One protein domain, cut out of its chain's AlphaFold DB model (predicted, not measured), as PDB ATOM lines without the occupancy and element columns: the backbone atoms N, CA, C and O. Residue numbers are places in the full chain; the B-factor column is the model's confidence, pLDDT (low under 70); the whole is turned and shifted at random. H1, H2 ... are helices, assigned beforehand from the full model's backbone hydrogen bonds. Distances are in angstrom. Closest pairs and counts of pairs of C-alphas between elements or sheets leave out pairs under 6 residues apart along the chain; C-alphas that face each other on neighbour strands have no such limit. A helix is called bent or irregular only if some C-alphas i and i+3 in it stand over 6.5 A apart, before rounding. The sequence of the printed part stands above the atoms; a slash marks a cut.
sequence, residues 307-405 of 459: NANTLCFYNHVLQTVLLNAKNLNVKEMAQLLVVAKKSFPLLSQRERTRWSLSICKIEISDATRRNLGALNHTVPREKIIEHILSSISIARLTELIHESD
ATOM      1  N   ASN A 307     -41.098   8.482 -36.745       71.06
ATOM      2  CA  ASN A 307     -39.796   8.376 -36.092       71.06
ATOM      3  C   ASN A 307     -38.648   8.511 -37.112       71.06
ATOM      4  O   ASN A 307     -38.877   8.552 -38.324       71.06
ATOM      5  N   ALA A 308     -37.403   8.565 -36.625       66.50
ATOM      6  CA  ALA A 308     -36.212   8.715 -37.468       66.50
ATOM      7  C   ALA A 308     -36.096   7.631 -38.562       66.50
ATOM      8  O   ALA A 308     -35.629   7.916 -39.661       66.50
ATOM      9  N   ASN A 309     -36.596   6.421 -38.300       68.25
ATOM     10  CA  ASN A 309     -36.564   5.299 -39.242       68.25
ATOM     11  C   ASN A 309     -37.559   5.491 -40.398       68.25
ATOM     12  O   ASN A 309     -37.228   5.271 -41.563       68.25
ATOM     13  N   THR A 310     -38.763   5.976 -40.089       69.31
ATOM     14  CA  THR A 310     -39.786   6.332 -41.090       69.31
ATOM     15  C   THR A 310     -39.470   7.634 -41.841       69.31
ATOM     16  O   THR A 310     -39.994   7.851 -42.932       69.31
ATOM     17  N   LEU A 311     -38.570   8.483 -41.321       67.56
ATOM     18  CA  LEU A 311     -38.161   9.754 -41.939       67.56
ATOM     19  C   LEU A 311     -37.567   9.577 -43.337       67.56
ATOM     20  O   LEU A 311     -37.880  10.350 -44.241       67.56
ATOM     21  N   CYS A 312     -36.740   8.548 -43.530       67.50
ATOM     22  CA  CYS A 312     -36.152   8.233 -44.833       67.50
ATOM     23  C   CYS A 312     -37.233   7.914 -45.878       67.50
ATOM     24  O   CYS A 312     -37.106   8.319 -47.035       67.50
ATOM     25  N   PHE A 313     -38.326   7.265 -45.460       66.00
ATOM     26  CA  PHE A 313     -39.496   7.040 -46.306       66.00
ATOM     27  C   PHE A 313     -40.207   8.359 -46.588       66.00
ATOM     28  O   PHE A 313     -40.314   8.735 -47.749       66.00
ATOM     29  N   TYR A 314     -40.599   9.120 -45.562       66.31
ATOM     30  CA  TYR A 314     -41.260  10.415 -45.752       66.31
ATOM     31  C   TYR A 314     -40.483  11.335 -46.701       66.31
ATOM     32  O   TYR A 314     -41.066  11.890 -47.626       66.31
ATOM     33  N   ASN A 315     -39.163  11.440 -46.539       68.31
ATOM     34  CA  ASN A 315     -38.320  12.282 -47.384       68.31
ATOM     35  C   ASN A 315     -38.258  11.814 -48.838       68.31
ATOM     36  O   ASN A 315     -38.293  12.641 -49.746       68.31
ATOM     37  N   HIS A 316     -38.163  10.510 -49.088       68.50
ATOM     38  CA  HIS A 316     -38.155  10.021 -50.460       68.50
ATOM     39  C   HIS A 316     -39.525  10.194 -51.124       68.50
ATOM     40  O   HIS A 316     -39.621  10.638 -52.264       68.50
ATOM     41  N   VAL A 317     -40.600   9.891 -50.401       64.19
ATOM     42  CA  VAL A 317     -41.966   9.937 -50.938       64.19
ATOM     43  C   VAL A 317     -42.386  11.345 -51.237       64.19
ATOM     44  O   VAL A 317     -42.872  11.616 -52.327       64.19
ATOM     45  N   LEU A 318     -42.154  12.251 -50.296       65.31
ATOM     46  CA  LEU A 318     -42.419  13.649 -50.528       65.31
ATOM     47  C   LEU A 318     -41.583  14.151 -51.729       65.31
ATOM     48  O   LEU A 318     -42.094  14.935 -52.511       65.31
ATOM     49  N   GLN A 319     -40.352  13.671 -51.971       67.75
ATOM     50  CA  GLN A 319     -39.553  14.089 -53.136       67.75
ATOM     51  C   GLN A 319     -40.183  13.568 -54.429       67.75
ATOM     52  O   GLN A 319     -40.375  14.335 -55.367       67.75
ATOM     53  N   THR A 320     -40.567  12.294 -54.459       66.00
ATOM     54  CA  THR A 320     -41.203  11.653 -55.617       66.00
ATOM     55  C   THR A 320     -42.581  12.243 -55.926       66.00
ATOM     56  O   THR A 320     -42.900  12.482 -57.089       66.00
ATOM     57  N   VAL A 321     -43.383  12.548 -54.901       66.50
ATOM     58  CA  VAL A 321     -44.675  13.233 -55.050       66.50
ATOM     59  C   VAL A 321     -44.462  14.659 -55.539       66.50
ATOM     60  O   VAL A 321     -45.105  15.052 -56.504       66.50
ATOM     61  N   LEU A 322     -43.536  15.421 -54.948       66.56
ATOM     62  CA  LEU A 322     -43.265  16.805 -55.352       66.56
ATOM     63  C   LEU A 322     -42.719  16.927 -56.776       66.56
ATOM     64  O   LEU A 322     -43.017  17.912 -57.446       66.56
ATOM     65  N   LEU A 323     -41.967  15.938 -57.266       62.72
ATOM     66  CA  LEU A 323     -41.506  15.905 -58.658       62.72
ATOM     67  C   LEU A 323     -42.664  15.750 -59.661       62.72
ATOM     68  O   LEU A 323     -42.540  16.197 -60.799       62.72
ATOM     69  N   ASN A 324     -43.793  15.176 -59.229       62.19
ATOM     70  CA  ASN A 324     -44.958  14.877 -60.067       62.19
ATOM     71  C   ASN A 324     -46.241  15.614 -59.627       62.19
ATOM     72  O   ASN A 324     -47.327  15.338 -60.142       62.19
ATOM     73  N   ALA A 325     -46.142  16.554 -58.682       60.34
ATOM     74  CA  ALA A 325     -47.277  17.254 -58.086       60.34
ATOM     75  C   ALA A 325     -47.786  18.374 -59.004       60.34
ATOM     76  O   ALA A 325     -47.537  19.556 -58.777       60.34
ATOM     77  N   LYS A 326     -48.527  17.999 -60.048       64.88
ATOM     78  CA  LYS A 326     -49.418  18.915 -60.769       64.88
ATOM     79  C   LYS A 326     -50.864  18.565 -60.422       64.88
ATOM     80  O   LYS A 326     -51.226  17.390 -60.471       64.88
ATOM     81  N   ASN A 327     -51.673  19.574 -60.095       65.50
ATOM     82  CA  ASN A 327     -53.117  19.448 -59.856       65.50
ATOM     83  C   ASN A 327     -53.498  18.433 -58.762       65.50
ATOM     84  O   ASN A 327     -54.249  17.493 -59.021       65.50
ATOM     85  N   LEU A 328     -52.983  18.617 -57.540       73.88
ATOM     86  CA  LEU A 328     -53.421  17.814 -56.393       73.88
ATOM     87  C   LEU A 328     -54.836  18.227 -55.953       73.88
ATOM     88  O   LEU A 328     -55.136  19.420 -55.819       73.88
ATOM     89  N   ASN A 329     -55.700  17.244 -55.701       76.31
ATOM     90  CA  ASN A 329     -57.017  17.494 -55.109       76.31
ATOM     91  C   ASN A 329     -56.903  17.817 -53.600       76.31
ATOM     92  O   ASN A 329     -55.817  17.783 -53.018       76.31
ATOM     93  N   VAL A 330     -58.024  18.163 -52.951       77.06
ATOM     94  CA  VAL A 330     -58.046  18.558 -51.525       77.06
ATOM     95  C   VAL A 330     -57.484  17.469 -50.622       77.06
ATOM     96  O   VAL A 330     -56.655  17.752 -49.758       77.06
ATOM     97  N   LYS A 331     -57.892  16.224 -50.865       81.06
ATOM     98  CA  LYS A 331     -57.467  15.055 -50.101       81.06
ATOM     99  C   LYS A 331     -55.966  14.814 -50.243       81.06
ATOM    100  O   LYS A 331     -55.271  14.692 -49.245       81.06
ATOM    101  N   GLU A 332     -55.453  14.812 -51.467       78.44
ATOM    102  CA  GLU A 332     -54.031  14.628 -51.772       78.44
ATOM    103  C   GLU A 332     -53.178  15.750 -51.172       78.44
ATOM    104  O   GLU A 332     -52.109  15.497 -50.616       78.44
ATOM    105  N   MET A 333     -53.664  16.994 -51.224       80.56
ATOM    106  CA  MET A 333     -53.001  18.127 -50.583       80.56
ATOM    107  C   MET A 333     -53.005  17.985 -49.054       80.56
ATOM    108  O   MET A 333     -51.975  18.200 -48.417       80.56
ATOM    109  N   ALA A 334     -54.121  17.574 -48.448       80.50
ATOM    110  CA  ALA A 334     -54.198  17.329 -47.011       80.50
ATOM    111  C   ALA A 334     -53.243  16.204 -46.576       80.50
ATOM    112  O   ALA A 334     -52.479  16.387 -45.627       80.50
ATOM    113  N   GLN A 335     -53.196  15.090 -47.316       82.81
ATOM    114  CA  GLN A 335     -52.247  13.997 -47.083       82.81
ATOM    115  C   GLN A 335     -50.791  14.487 -47.167       82.81
ATOM    116  O   GLN A 335     -49.983  14.174 -46.292       82.81
ATOM    117  N   LEU A 336     -50.461  15.322 -48.162       82.50
ATOM    118  CA  LEU A 336     -49.127  15.910 -48.319       82.50
ATOM    119  C   LEU A 336     -48.728  16.756 -47.110       82.50
ATOM    120  O   LEU A 336     -47.619  16.630 -46.590       82.50
ATOM    121  N   LEU A 337     -49.646  17.601 -46.648       82.19
ATOM    122  CA  LEU A 337     -49.426  18.496 -45.520       82.19
ATOM    123  C   LEU A 337     -49.317  17.737 -44.193       82.19
ATOM    124  O   LEU A 337     -48.490  18.107 -43.362       82.19
ATOM    125  N   VAL A 338     -50.089  16.660 -43.997       84.12
ATOM    126  CA  VAL A 338     -49.953  15.774 -42.827       84.12
ATOM    127  C   VAL A 338     -48.567  15.147 -42.802       84.12
ATOM    128  O   VAL A 338     -47.875  15.222 -41.786       84.12
ATOM    129  N   VAL A 339     -48.134  14.572 -43.926       81.00
ATOM    130  CA  VAL A 339     -46.823  13.927 -44.035       81.00
ATOM    131  C   VAL A 339     -45.685  14.932 -43.828       81.00
ATOM    132  O   VAL A 339     -44.738  14.651 -43.093       81.00
ATOM    133  N   ALA A 340     -45.788  16.130 -44.411       79.06
ATOM    134  CA  ALA A 340     -44.826  17.207 -44.197       79.06
ATOM    135  C   ALA A 340     -44.770  17.632 -42.718       79.06
ATOM    136  O   ALA A 340     -43.700  17.639 -42.115       79.06
ATOM    137  N   LYS A 341     -45.913  17.906 -42.078       82.44
ATOM    138  CA  LYS A 341     -45.937  18.308 -40.661       82.44
ATOM    139  C   LYS A 341     -45.392  17.227 -39.727       82.44
ATOM    140  O   LYS A 341     -44.709  17.567 -38.767       82.44
ATOM    141  N   LYS A 342     -45.657  15.946 -40.003       80.19
ATOM    142  CA  LYS A 342     -45.123  14.818 -39.219       80.19
ATOM    143  C   LYS A 342     -43.604  14.671 -39.359       80.19
ATOM    144  O   LYS A 342     -42.950  14.272 -38.400       80.19
ATOM    145  N   SER A 343     -43.031  15.008 -40.517       77.00
ATOM    146  CA  SER A 343     -41.586  14.901 -40.753       77.00
ATOM    147  C   SER A 343     -40.793  16.112 -40.250       77.00
ATOM    148  O   SER A 343     -39.655  15.952 -39.816       77.00
ATOM    149  N   PHE A 344     -41.377  17.314 -40.237       79.25
ATOM    150  CA  PHE A 344     -40.676  18.562 -39.899       79.25
ATOM    151  C   PHE A 344     -39.915  18.562 -38.562       79.25
ATOM    152  O   PHE A 344     -38.777  19.040 -38.563       79.25
ATOM    153  N   PRO A 345     -40.446  18.027 -37.443       79.00
ATOM    154  CA  PRO A 345     -39.715  17.980 -36.172       79.00
ATOM    155  C   PRO A 345     -38.394  17.203 -36.239       79.00
ATOM    156  O   PRO A 345     -37.514  17.414 -35.411       79.00
ATOM    157  N   LEU A 346     -38.256  16.311 -37.221       76.06
ATOM    158  CA  LEU A 346     -37.119  15.411 -37.388       76.06
ATOM    159  C   LEU A 346     -36.133  15.893 -38.468       76.06
ATOM    160  O   LEU A 346     -35.092  15.271 -38.668       76.06
ATOM    161  N   LEU A 347     -36.449  16.985 -39.170       75.44
ATOM    162  CA  LEU A 347     -35.643  17.518 -40.267       75.44
ATOM    163  C   LEU A 347     -34.738  18.664 -39.812       75.44
ATOM    164  O   LEU A 347     -35.123  19.539 -39.024       75.44
ATOM    165  N   SER A 348     -33.546  18.732 -40.405       81.12
ATOM    166  CA  SER A 348     -32.672  19.892 -40.239       81.12
ATOM    167  C   SER A 348     -33.354  21.167 -40.751       81.12
ATOM    168  O   SER A 348     -34.241  21.130 -41.609       81.12
ATOM    169  N   GLN A 349     -32.930  22.332 -40.254       78.62
ATOM    170  CA  GLN A 349     -33.484  23.619 -40.698       78.62
ATOM    171  C   GLN A 349     -33.364  23.796 -42.222       78.62
ATOM    172  O   GLN A 349     -34.304  24.238 -42.875       78.62
ATOM    173  N   ARG A 350     -32.229  23.382 -42.802       79.31
ATOM    174  CA  ARG A 350     -31.975  23.452 -44.248       79.31
ATOM    175  C   ARG A 350     -32.948  22.584 -45.045       79.31
ATOM    176  O   ARG A 350     -33.441  23.016 -46.087       79.31
ATOM    177  N   GLU A 351     -33.221  21.372 -44.569       76.81
ATOM    178  CA  GLU A 351     -34.202  20.484 -45.194       76.81
ATOM    179  C   GLU A 351     -35.597  21.083 -45.092       76.81
ATOM    180  O   GLU A 351     -36.257  21.221 -46.118       76.81
ATOM    181  N   ARG A 352     -36.019  21.531 -43.902       76.19
ATOM    182  CA  ARG A 352     -37.323  22.180 -43.698       76.19
ATOM    183  C   ARG A 352     -37.552  23.348 -44.654       76.19
ATOM    184  O   ARG A 352     -38.612  23.428 -45.276       76.19
ATOM    185  N   THR A 353     -36.558  24.217 -44.834       74.00
ATOM    186  CA  THR A 353     -36.639  25.331 -45.790       74.00
ATOM    187  C   THR A 353     -36.773  24.831 -47.229       74.00
ATOM    188  O   THR A 353     -37.659  25.279 -47.953       74.00
ATOM    189  N   ARG A 354     -35.948  23.861 -47.653       77.25
ATOM    190  CA  ARG A 354     -36.021  23.281 -49.006       77.25
ATOM    191  C   ARG A 354     -37.383  22.640 -49.280       77.25
ATOM    192  O   ARG A 354     -37.925  22.802 -50.374       77.25
ATOM    193  N   TRP A 355     -37.926  21.927 -48.299       74.25
ATOM    194  CA  TRP A 355     -39.239  21.294 -48.369       74.25
ATOM    195  C   TRP A 355     -40.348  22.319 -48.505       74.25
ATOM    196  O   TRP A 355     -41.121  22.240 -49.453       74.25
ATOM    197  N   SER A 356     -40.367  23.315 -47.623       75.19
ATOM    198  CA  SER A 356     -41.362  24.390 -47.652       75.19
ATOM    199  C   SER A 356     -41.374  25.084 -49.016       75.19
ATOM    200  O   SER A 356     -42.421  25.172 -49.648       75.19
ATOM    201  N   LEU A 357     -40.195  25.435 -49.547       75.38
ATOM    202  CA  LEU A 357     -40.062  26.023 -50.883       75.38
ATOM    203  C   LEU A 357     -40.561  25.106 -52.005       75.38
ATOM    204  O   LEU A 357     -41.082  25.590 -53.004       75.38
ATOM    205  N   SER A 358     -40.375  23.794 -51.876       76.00
ATOM    206  CA  SER A 358     -40.795  22.834 -52.901       76.00
ATOM    207  C   SER A 358     -42.307  22.592 -52.868       76.00
ATOM    208  O   SER A 358     -42.922  22.520 -53.925       76.00
ATOM    209  N   ILE A 359     -42.923  22.545 -51.681       75.31
ATOM    210  CA  ILE A 359     -44.383  22.435 -51.541       75.31
ATOM    211  C   ILE A 359     -45.057  23.737 -52.017       75.31
ATOM    212  O   ILE A 359     -46.071  23.675 -52.704       75.31
ATOM    213  N   CYS A 360     -44.465  24.913 -51.763       74.88
ATOM    214  CA  CYS A 360     -44.975  26.196 -52.273       74.88
ATOM    215  C   CYS A 360     -44.997  26.302 -53.810       74.88
ATOM    216  O   CYS A 360     -45.689  27.163 -54.344       74.88
ATOM    217  N   LYS A 361     -44.255  25.450 -54.531       74.19
ATOM    218  CA  LYS A 361     -44.272  25.403 -56.004       74.19
ATOM    219  C   LYS A 361     -45.432  24.587 -56.574       74.19
ATOM    220  O   LYS A 361     -45.610  24.579 -57.789       74.19
ATOM    221  N   ILE A 362     -46.191  23.884 -55.734       75.12
ATOM    222  CA  ILE A 362     -47.341  23.104 -56.185       75.12
ATOM    223  C   ILE A 362     -48.471  24.058 -56.545       75.12
ATOM    224  O   ILE A 362     -48.903  24.880 -55.736       75.12
ATOM    225  N   GLU A 363     -48.990  23.908 -57.756       72.06
ATOM    226  CA  GLU A 363     -50.184  24.624 -58.170       72.06
ATOM    227  C   GLU A 363     -51.415  24.069 -57.439       72.06
ATOM    228  O   GLU A 363     -51.700  22.870 -57.471       72.06
ATOM    229  N   ILE A 364     -52.142  24.959 -56.764       68.94
ATOM    230  CA  ILE A 364     -53.360  24.630 -56.019       68.94
ATOM    231  C   ILE A 364     -54.549  25.241 -56.743       68.94
ATOM    232  O   ILE A 364     -54.571  26.457 -56.959       68.94
ATOM    233  N   SER A 365     -55.550  24.418 -57.050       72.81
ATOM    234  CA  SER A 365     -56.812  24.892 -57.615       72.81
ATOM    235  C   SER A 365     -57.566  25.792 -56.627       72.81
ATOM    236  O   SER A 365     -57.469  25.640 -55.405       72.81
ATOM    237  N   ASP A 366     -58.375  26.716 -57.143       72.12
ATOM    238  CA  ASP A 366     -59.172  27.619 -56.301       72.12
ATOM    239  C   ASP A 366     -60.253  26.875 -55.490       72.12
ATOM    240  O   ASP A 366     -60.669  27.336 -54.426       72.12
ATOM    241  N   ALA A 367     -60.690  25.697 -55.949       68.88
ATOM    242  CA  ALA A 367     -61.557  24.801 -55.181       68.88
ATOM    243  C   ALA A 367     -60.826  24.225 -53.957       68.88
ATOM    244  O   ALA A 367     -61.325  24.324 -52.837       68.88
ATOM    245  N   THR A 368     -59.605  23.714 -54.147       72.12
ATOM    246  CA  THR A 368     -58.794  23.183 -53.045       72.12
ATOM    247  C   THR A 368     -58.433  24.258 -52.025       72.12
ATOM    248  O   THR A 368     -58.480  24.000 -50.823       72.12
ATOM    249  N   ARG A 369     -58.151  25.488 -52.475       69.50
ATOM    250  CA  ARG A 369     -57.882  26.620 -51.574       69.50
ATOM    251  C   ARG A 369     -59.058  26.947 -50.660       69.50
ATOM    252  O   ARG A 369     -58.849  27.149 -49.469       69.50
ATOM    253  N   ARG A 370     -60.277  26.989 -51.209       68.69
ATOM    254  CA  ARG A 370     -61.495  27.277 -50.436       68.69
ATOM    255  C   ARG A 370     -61.786  26.184 -49.409       68.69
ATOM    256  O   ARG A 370     -62.055  26.502 -48.257       68.69
ATOM    257  N   ASN A 371     -61.646  24.917 -49.795       69.31
ATOM    258  CA  ASN A 371     -61.956  23.780 -48.920       69.31
ATOM    259  C   ASN A 371     -60.931  23.570 -47.799       69.31
ATOM    260  O   ASN A 371     -61.293  23.127 -46.714       69.31
ATOM    261  N   LEU A 372     -59.666  23.952 -48.006       68.94
ATOM    262  CA  LEU A 372     -58.674  23.977 -46.923       68.94
ATOM    263  C   LEU A 372     -58.965  25.068 -45.875       68.94
ATOM    264  O   LEU A 372     -58.275  25.119 -44.861       68.94
ATOM    265  N   GLY A 373     -59.973  25.927 -46.093       57.81
ATOM    266  CA  GLY A 373     -60.591  26.813 -45.097       57.81
ATOM    267  C   GLY A 373     -59.713  27.944 -44.552       57.81
ATOM    268  O   GLY A 373     -60.227  28.871 -43.937       57.81
ATOM    269  N   ALA A 374     -58.400  27.905 -44.782       52.19
ATOM    270  CA  ALA A 374     -57.434  28.787 -44.130       52.19
ATOM    271  C   ALA A 374     -56.983  29.981 -44.984       52.19
ATOM    272  O   ALA A 374     -56.096  30.723 -44.568       52.19
ATOM    273  N   LEU A 375     -57.529  30.165 -46.188       50.16
ATOM    274  CA  LEU A 375     -57.012  31.160 -47.128       50.16
ATOM    275  C   LEU A 375     -58.118  32.070 -47.634       50.16
ATOM    276  O   LEU A 375     -58.642  31.919 -48.737       50.16
ATOM    277  N   ASN A 376     -58.411  33.066 -46.799       51.03
ATOM    278  CA  ASN A 376     -58.927  34.344 -47.267       51.03
ATOM    279  C   ASN A 376     -58.038  34.892 -48.396       51.03
ATOM    280  O   ASN A 376     -56.846  34.594 -48.482       51.03
ATOM    281  N   HIS A 377     -58.616  35.759 -49.225       51.91
ATOM    282  CA  HIS A 377     -58.009  36.406 -50.400       51.91
ATOM    283  C   HIS A 377     -56.728  37.231 -50.123       51.91
ATOM    284  O   HIS A 377     -56.205  37.876 -51.024       51.91
ATOM    285  N   THR A 378     -56.236  37.245 -48.883       59.28
ATOM    286  CA  THR A 378     -55.175  38.116 -48.370       59.28
ATOM    287  C   THR A 378     -53.782  37.488 -48.385       59.28
ATOM    288  O   THR A 378     -52.798  38.211 -48.243       59.28
ATOM    289  N   VAL A 379     -53.658  36.168 -48.556       62.44
ATOM    290  CA  VAL A 379     -52.350  35.494 -48.582       62.44
ATOM    291  C   VAL A 379     -51.868  35.338 -50.032       62.44
ATOM    292  O   VAL A 379     -52.561  34.694 -50.827       62.44
ATOM    293  N   PRO A 380     -50.683  35.873 -50.393       63.47
ATOM    294  CA  PRO A 380     -50.083  35.668 -51.711       63.47
ATOM    295  C   PRO A 380     -49.928  34.181 -52.033       63.47
ATOM    296  O   PRO A 380     -49.595  33.387 -51.146       63.47
ATOM    297  N   ARG A 381     -50.142  33.795 -53.300       60.19
ATOM    298  CA  ARG A 381     -50.163  32.385 -53.737       60.19
ATOM    299  C   ARG A 381     -48.907  31.615 -53.332       60.19
ATOM    300  O   ARG A 381     -48.990  30.434 -53.018       60.19
ATOM    301  N   GLU A 382     -47.771  32.293 -53.272       63.62
ATOM    302  CA  GLU A 382     -46.465  31.722 -52.954       63.62
ATOM    303  C   GLU A 382     -46.307  31.392 -51.457       63.62
ATOM    304  O   GLU A 382     -45.475  30.565 -51.088       63.62
ATOM    305  N   LYS A 383     -47.114  32.019 -50.589       67.88
ATOM    306  CA  LYS A 383     -47.075  31.868 -49.121       67.88
ATOM    307  C   LYS A 383     -48.229  31.039 -48.559       67.88
ATOM    308  O   LYS A 383     -48.232  30.703 -47.378       67.88
ATOM    309  N   ILE A 384     -49.194  30.685 -49.403       65.19
ATOM    310  CA  ILE A 384     -50.392  29.906 -49.065       65.19
ATOM    311  C   ILE A 384     -50.041  28.606 -48.328       65.19
ATOM    312  O   ILE A 384     -50.599  28.314 -47.272       65.19
ATOM    313  N   ILE A 385     -49.096  27.840 -48.864       67.38
ATOM    314  CA  ILE A 385     -48.687  26.550 -48.302       67.38
ATOM    315  C   ILE A 385     -47.971  26.719 -46.963       67.38
ATOM    316  O   ILE A 385     -48.262  25.992 -46.019       67.38
ATOM    317  N   GLU A 386     -47.050  27.678 -46.866       71.81
ATOM    318  CA  GLU A 386     -46.332  27.983 -45.625       71.81
ATOM    319  C   GLU A 386     -47.303  28.418 -44.520       71.81
ATOM    320  O   GLU A 386     -47.204  27.984 -43.368       71.81
ATOM    321  N   HIS A 387     -48.308  29.212 -44.891       72.81
ATOM    322  CA  HIS A 387     -49.375  29.592 -43.986       72.81
ATOM    323  C   HIS A 387     -50.186  28.372 -43.535       72.81
ATOM    324  O   HIS A 387     -50.299  28.142 -42.339       72.81
ATOM    325  N   ILE A 388     -50.657  27.516 -44.447       70.31
ATOM    326  CA  ILE A 388     -51.368  26.275 -44.085       70.31
ATOM    327  C   ILE A 388     -50.514  25.373 -43.167       70.31
ATOM    328  O   ILE A 388     -51.002  24.784 -42.191       70.31
ATOM    329  N   LEU A 389     -49.213  25.271 -43.446       72.56
ATOM    330  CA  LEU A 389     -48.264  24.500 -42.644       72.56
ATOM    331  C   LEU A 389     -48.061  25.073 -41.236       72.56
ATOM    332  O   LEU A 389     -47.753  24.304 -40.327       72.56
ATOM    333  N   SER A 390     -48.294  26.363 -41.023       75.88
ATOM    334  CA  SER A 390     -48.223  26.987 -39.698       75.88
ATOM    335  C   SER A 390     -49.578  27.068 -38.989       75.88
ATOM    336  O   SER A 390     -49.613  26.936 -37.769       75.88
ATOM    337  N   SER A 391     -50.692  27.213 -39.717       74.62
ATOM    338  CA  SER A 391     -52.002  27.540 -39.137       74.62
ATOM    339  C   SER A 391     -52.957  26.355 -38.948       74.62
ATOM    340  O   SER A 391     -53.724  26.352 -37.990       74.62
ATOM    341  N   ILE A 392     -52.922  25.326 -39.805       78.44
ATOM    342  CA  ILE A 392     -53.875  24.197 -39.721       78.44
ATOM    343  C   ILE A 392     -53.331  23.081 -38.817       78.44
ATOM    344  O   ILE A 392     -52.189  22.658 -38.966       78.44
ATOM    345  N   SER A 393     -54.115  22.541 -37.884       83.00
ATOM    346  CA  SER A 393     -53.661  21.413 -37.055       83.00
ATOM    347  C   SER A 393     -53.578  20.099 -37.854       83.00
ATOM    348  O   SER A 393     -54.272  19.924 -38.855       83.00
ATOM    349  N   ILE A 394     -52.753  19.138 -37.408       81.50
ATOM    350  CA  ILE A 394     -52.729  17.789 -38.012       81.50
ATOM    351  C   ILE A 394     -54.115  17.140 -37.912       81.50
ATOM    352  O   ILE A 394     -54.568  16.564 -38.890       81.50
ATOM    353  N   ALA A 395     -54.811  17.295 -36.778       81.00
ATOM    354  CA  ALA A 395     -56.162  16.766 -36.585       81.00
ATOM    355  C   ALA A 395     -57.144  17.279 -37.652       81.00
ATOM    356  O   ALA A 395     -57.825  16.477 -38.282       81.00
ATOM    357  N   ARG A 396     -57.134  18.590 -37.938       80.62
ATOM    358  CA  ARG A 396     -57.995  19.177 -38.974       80.62
ATOM    359  C   ARG A 396     -57.638  18.685 -40.378       80.62
ATOM    360  O   ARG A 396     -58.525  18.466 -41.192       80.62
ATOM    361  N   LEU A 397     -56.354  18.494 -40.680       79.81
ATOM    362  CA  LEU A 397     -55.956  17.905 -41.960       79.81
ATOM    363  C   LEU A 397     -56.392  16.440 -42.073       79.81
ATOM    364  O   LEU A 397     -56.823  16.028 -43.142       79.81
ATOM    365  N   THR A 398     -56.318  15.668 -40.989       81.88
ATOM    366  CA  THR A 398     -56.810  14.286 -40.952       81.88
ATOM    367  C   THR A 398     -58.324  14.226 -41.158       81.88
ATOM    368  O   THR A 398     -58.790  13.387 -41.922       81.88
ATOM    369  N   GLU A 399     -59.095  15.144 -40.570       80.62
ATOM    370  CA  GLU A 399     -60.533  15.279 -40.854       80.62
ATOM    371  C   GLU A 399     -60.791  15.497 -42.349       80.62
ATOM    372  O   GLU A 399     -61.571  14.760 -42.937       80.62
ATOM    373  N   LEU A 400     -60.067  16.418 -42.995       77.38
ATOM    374  CA  LEU A 400     -60.196  16.691 -44.434       77.38
ATOM    375  C   LEU A 400     -59.839  15.494 -45.337       77.38
ATOM    376  O   LEU A 400     -60.282  15.435 -46.480       77.38
ATOM    377  N   ILE A 401     -59.028  14.542 -44.859       80.50
ATOM    378  CA  ILE A 401     -58.722  13.296 -45.587       80.50
ATOM    379  C   ILE A 401     -59.915  12.327 -45.543       80.50
ATOM    380  O   ILE A 401     -60.100  11.539 -46.480       80.50
ATOM    381  N   HIS A 402     -60.699  12.374 -44.462       78.06
ATOM    382  CA  HIS A 402     -61.824  11.479 -44.180       78.06
ATOM    383  C   HIS A 402     -63.204  12.097 -44.447       78.06
ATOM    384  O   HIS A 402     -64.185  11.354 -44.512       78.06
ATOM    385  N   GLU A 403     -63.301  13.415 -44.632       74.62
ATOM    386  CA  GLU A 403     -64.467  14.084 -45.208       74.62
ATOM    387  C   GLU A 403     -64.679  13.509 -46.625       74.62
ATOM    388  O   GLU A 403     -63.988  13.855 -47.580       74.62
ATOM    389  N   SER A 404     -65.572  12.521 -46.735       47.22
ATOM    390  CA  SER A 404     -65.896  11.811 -47.980       47.22
ATOM    391  C   SER A 404     -66.368  12.756 -49.093       47.22
ATOM    392  O   SER A 404     -66.891  13.827 -48.792       47.22
ATOM    393  N   ASP A 405     -66.324  12.266 -50.340       46.22
ATOM    394  CA  ASP A 405     -66.958  12.751 -51.588       46.22
ATOM    395  C   ASP A 405     -68.484  13.068 -51.505       46.22
ATOM    396  O   ASP A 405     -69.176  13.121 -52.515       46.22
TER     397      ASP A 405
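What this domain is: This is residues 307 to 405 of the 459 residues of the protein "Hypothetical protein" of Vannella sp. CB-2014 (UniProt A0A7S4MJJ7). Three helices, H1, H2 and H3, make a loosely joined up-and-down bundle with their centres in a triangle; H2 runs through the middle of the domain, and H6 packs on its first part. The short H5 crosses near H2 and H3, while the short H4 and the long loop of residues 372 to 383 lie on the outside, H4 near the beginning of H2. The printed part has 99 residues, with six named helices in the order H1 to H6 and no named strand: the class is all helix. It is compact, with a radius of gyration of the C-alphas of 12.9 A, and rounded, with spans of 36 by 28 by 25 A.

Where its parts are: H1, residues 308 to 324, begins at C-alpha 308 (-36.212, 8.715, -37.468) and is 25.0 A long. It is neither bent nor irregular, but only just: C-alphas 309 and 312 are 6.3 A apart. H2, residues 330 to 346, is 25.4 A long and begins at C-alpha 330 (-58.046, 18.558, -51.525); it is only just irregular, with C-alphas 342 and 345 7.0 A apart. H3, residues 349 to 359, is 15.4 A long. H4, residues 366 to 371, is 8.8 A long, and H5, residues 384 to 391, is 10.3 A long. H6, residues 394 to 402, is 12.7 A long and ends at C-alpha 402 (-61.824, 11.479, -44.180).

How they stand to each other: H1, H2 and H3 form a bundle, up and down, each running against the one before it. H1 and H2 are a helical hairpin and touch at a steep tilt of 40 degrees; their closest C-alphas, of Leu 311 and Ser 343, are 6.3 A apart. H2 and H3 are close but not clearly touching, at a shallow tilt of 7 degrees, opposite ways; their closest C-alphas, of Phe 344 and Arg 352, are 6.2 A apart. H2 and H6 touch at a shallow tilt of 30 degrees, opposite ways; their closest C-alphas, of Lys 331 and Ile 401, are 5.0 A apart. H3 and H5 only just touch, with 3 pairs of C-alphas within 8 A, the closest those of Ser 356 and Glu 386 at 6.5 A. H4 touches no helix but is near H2, the C-alphas of Val 330 and Thr 368 being the closest at 4.9 A. H1 and H6 are apart. Every O i to N i+4 pair is within hydrogen-bond range in H3, H4, H5 and H6; in H1 it is 10 of 13 and in H2 11 of 13.

The domain as a whole: The two C-alphas farthest apart, of Asn 309 and His 377, are 39.4 A apart. The printed part has no cut. The link from H4 to H5, of 12 residues, is long. The mean pLDDT of the printed part is 71.6, and 41 residues are under 70, among them residues 308 to 327 and 369 to 385.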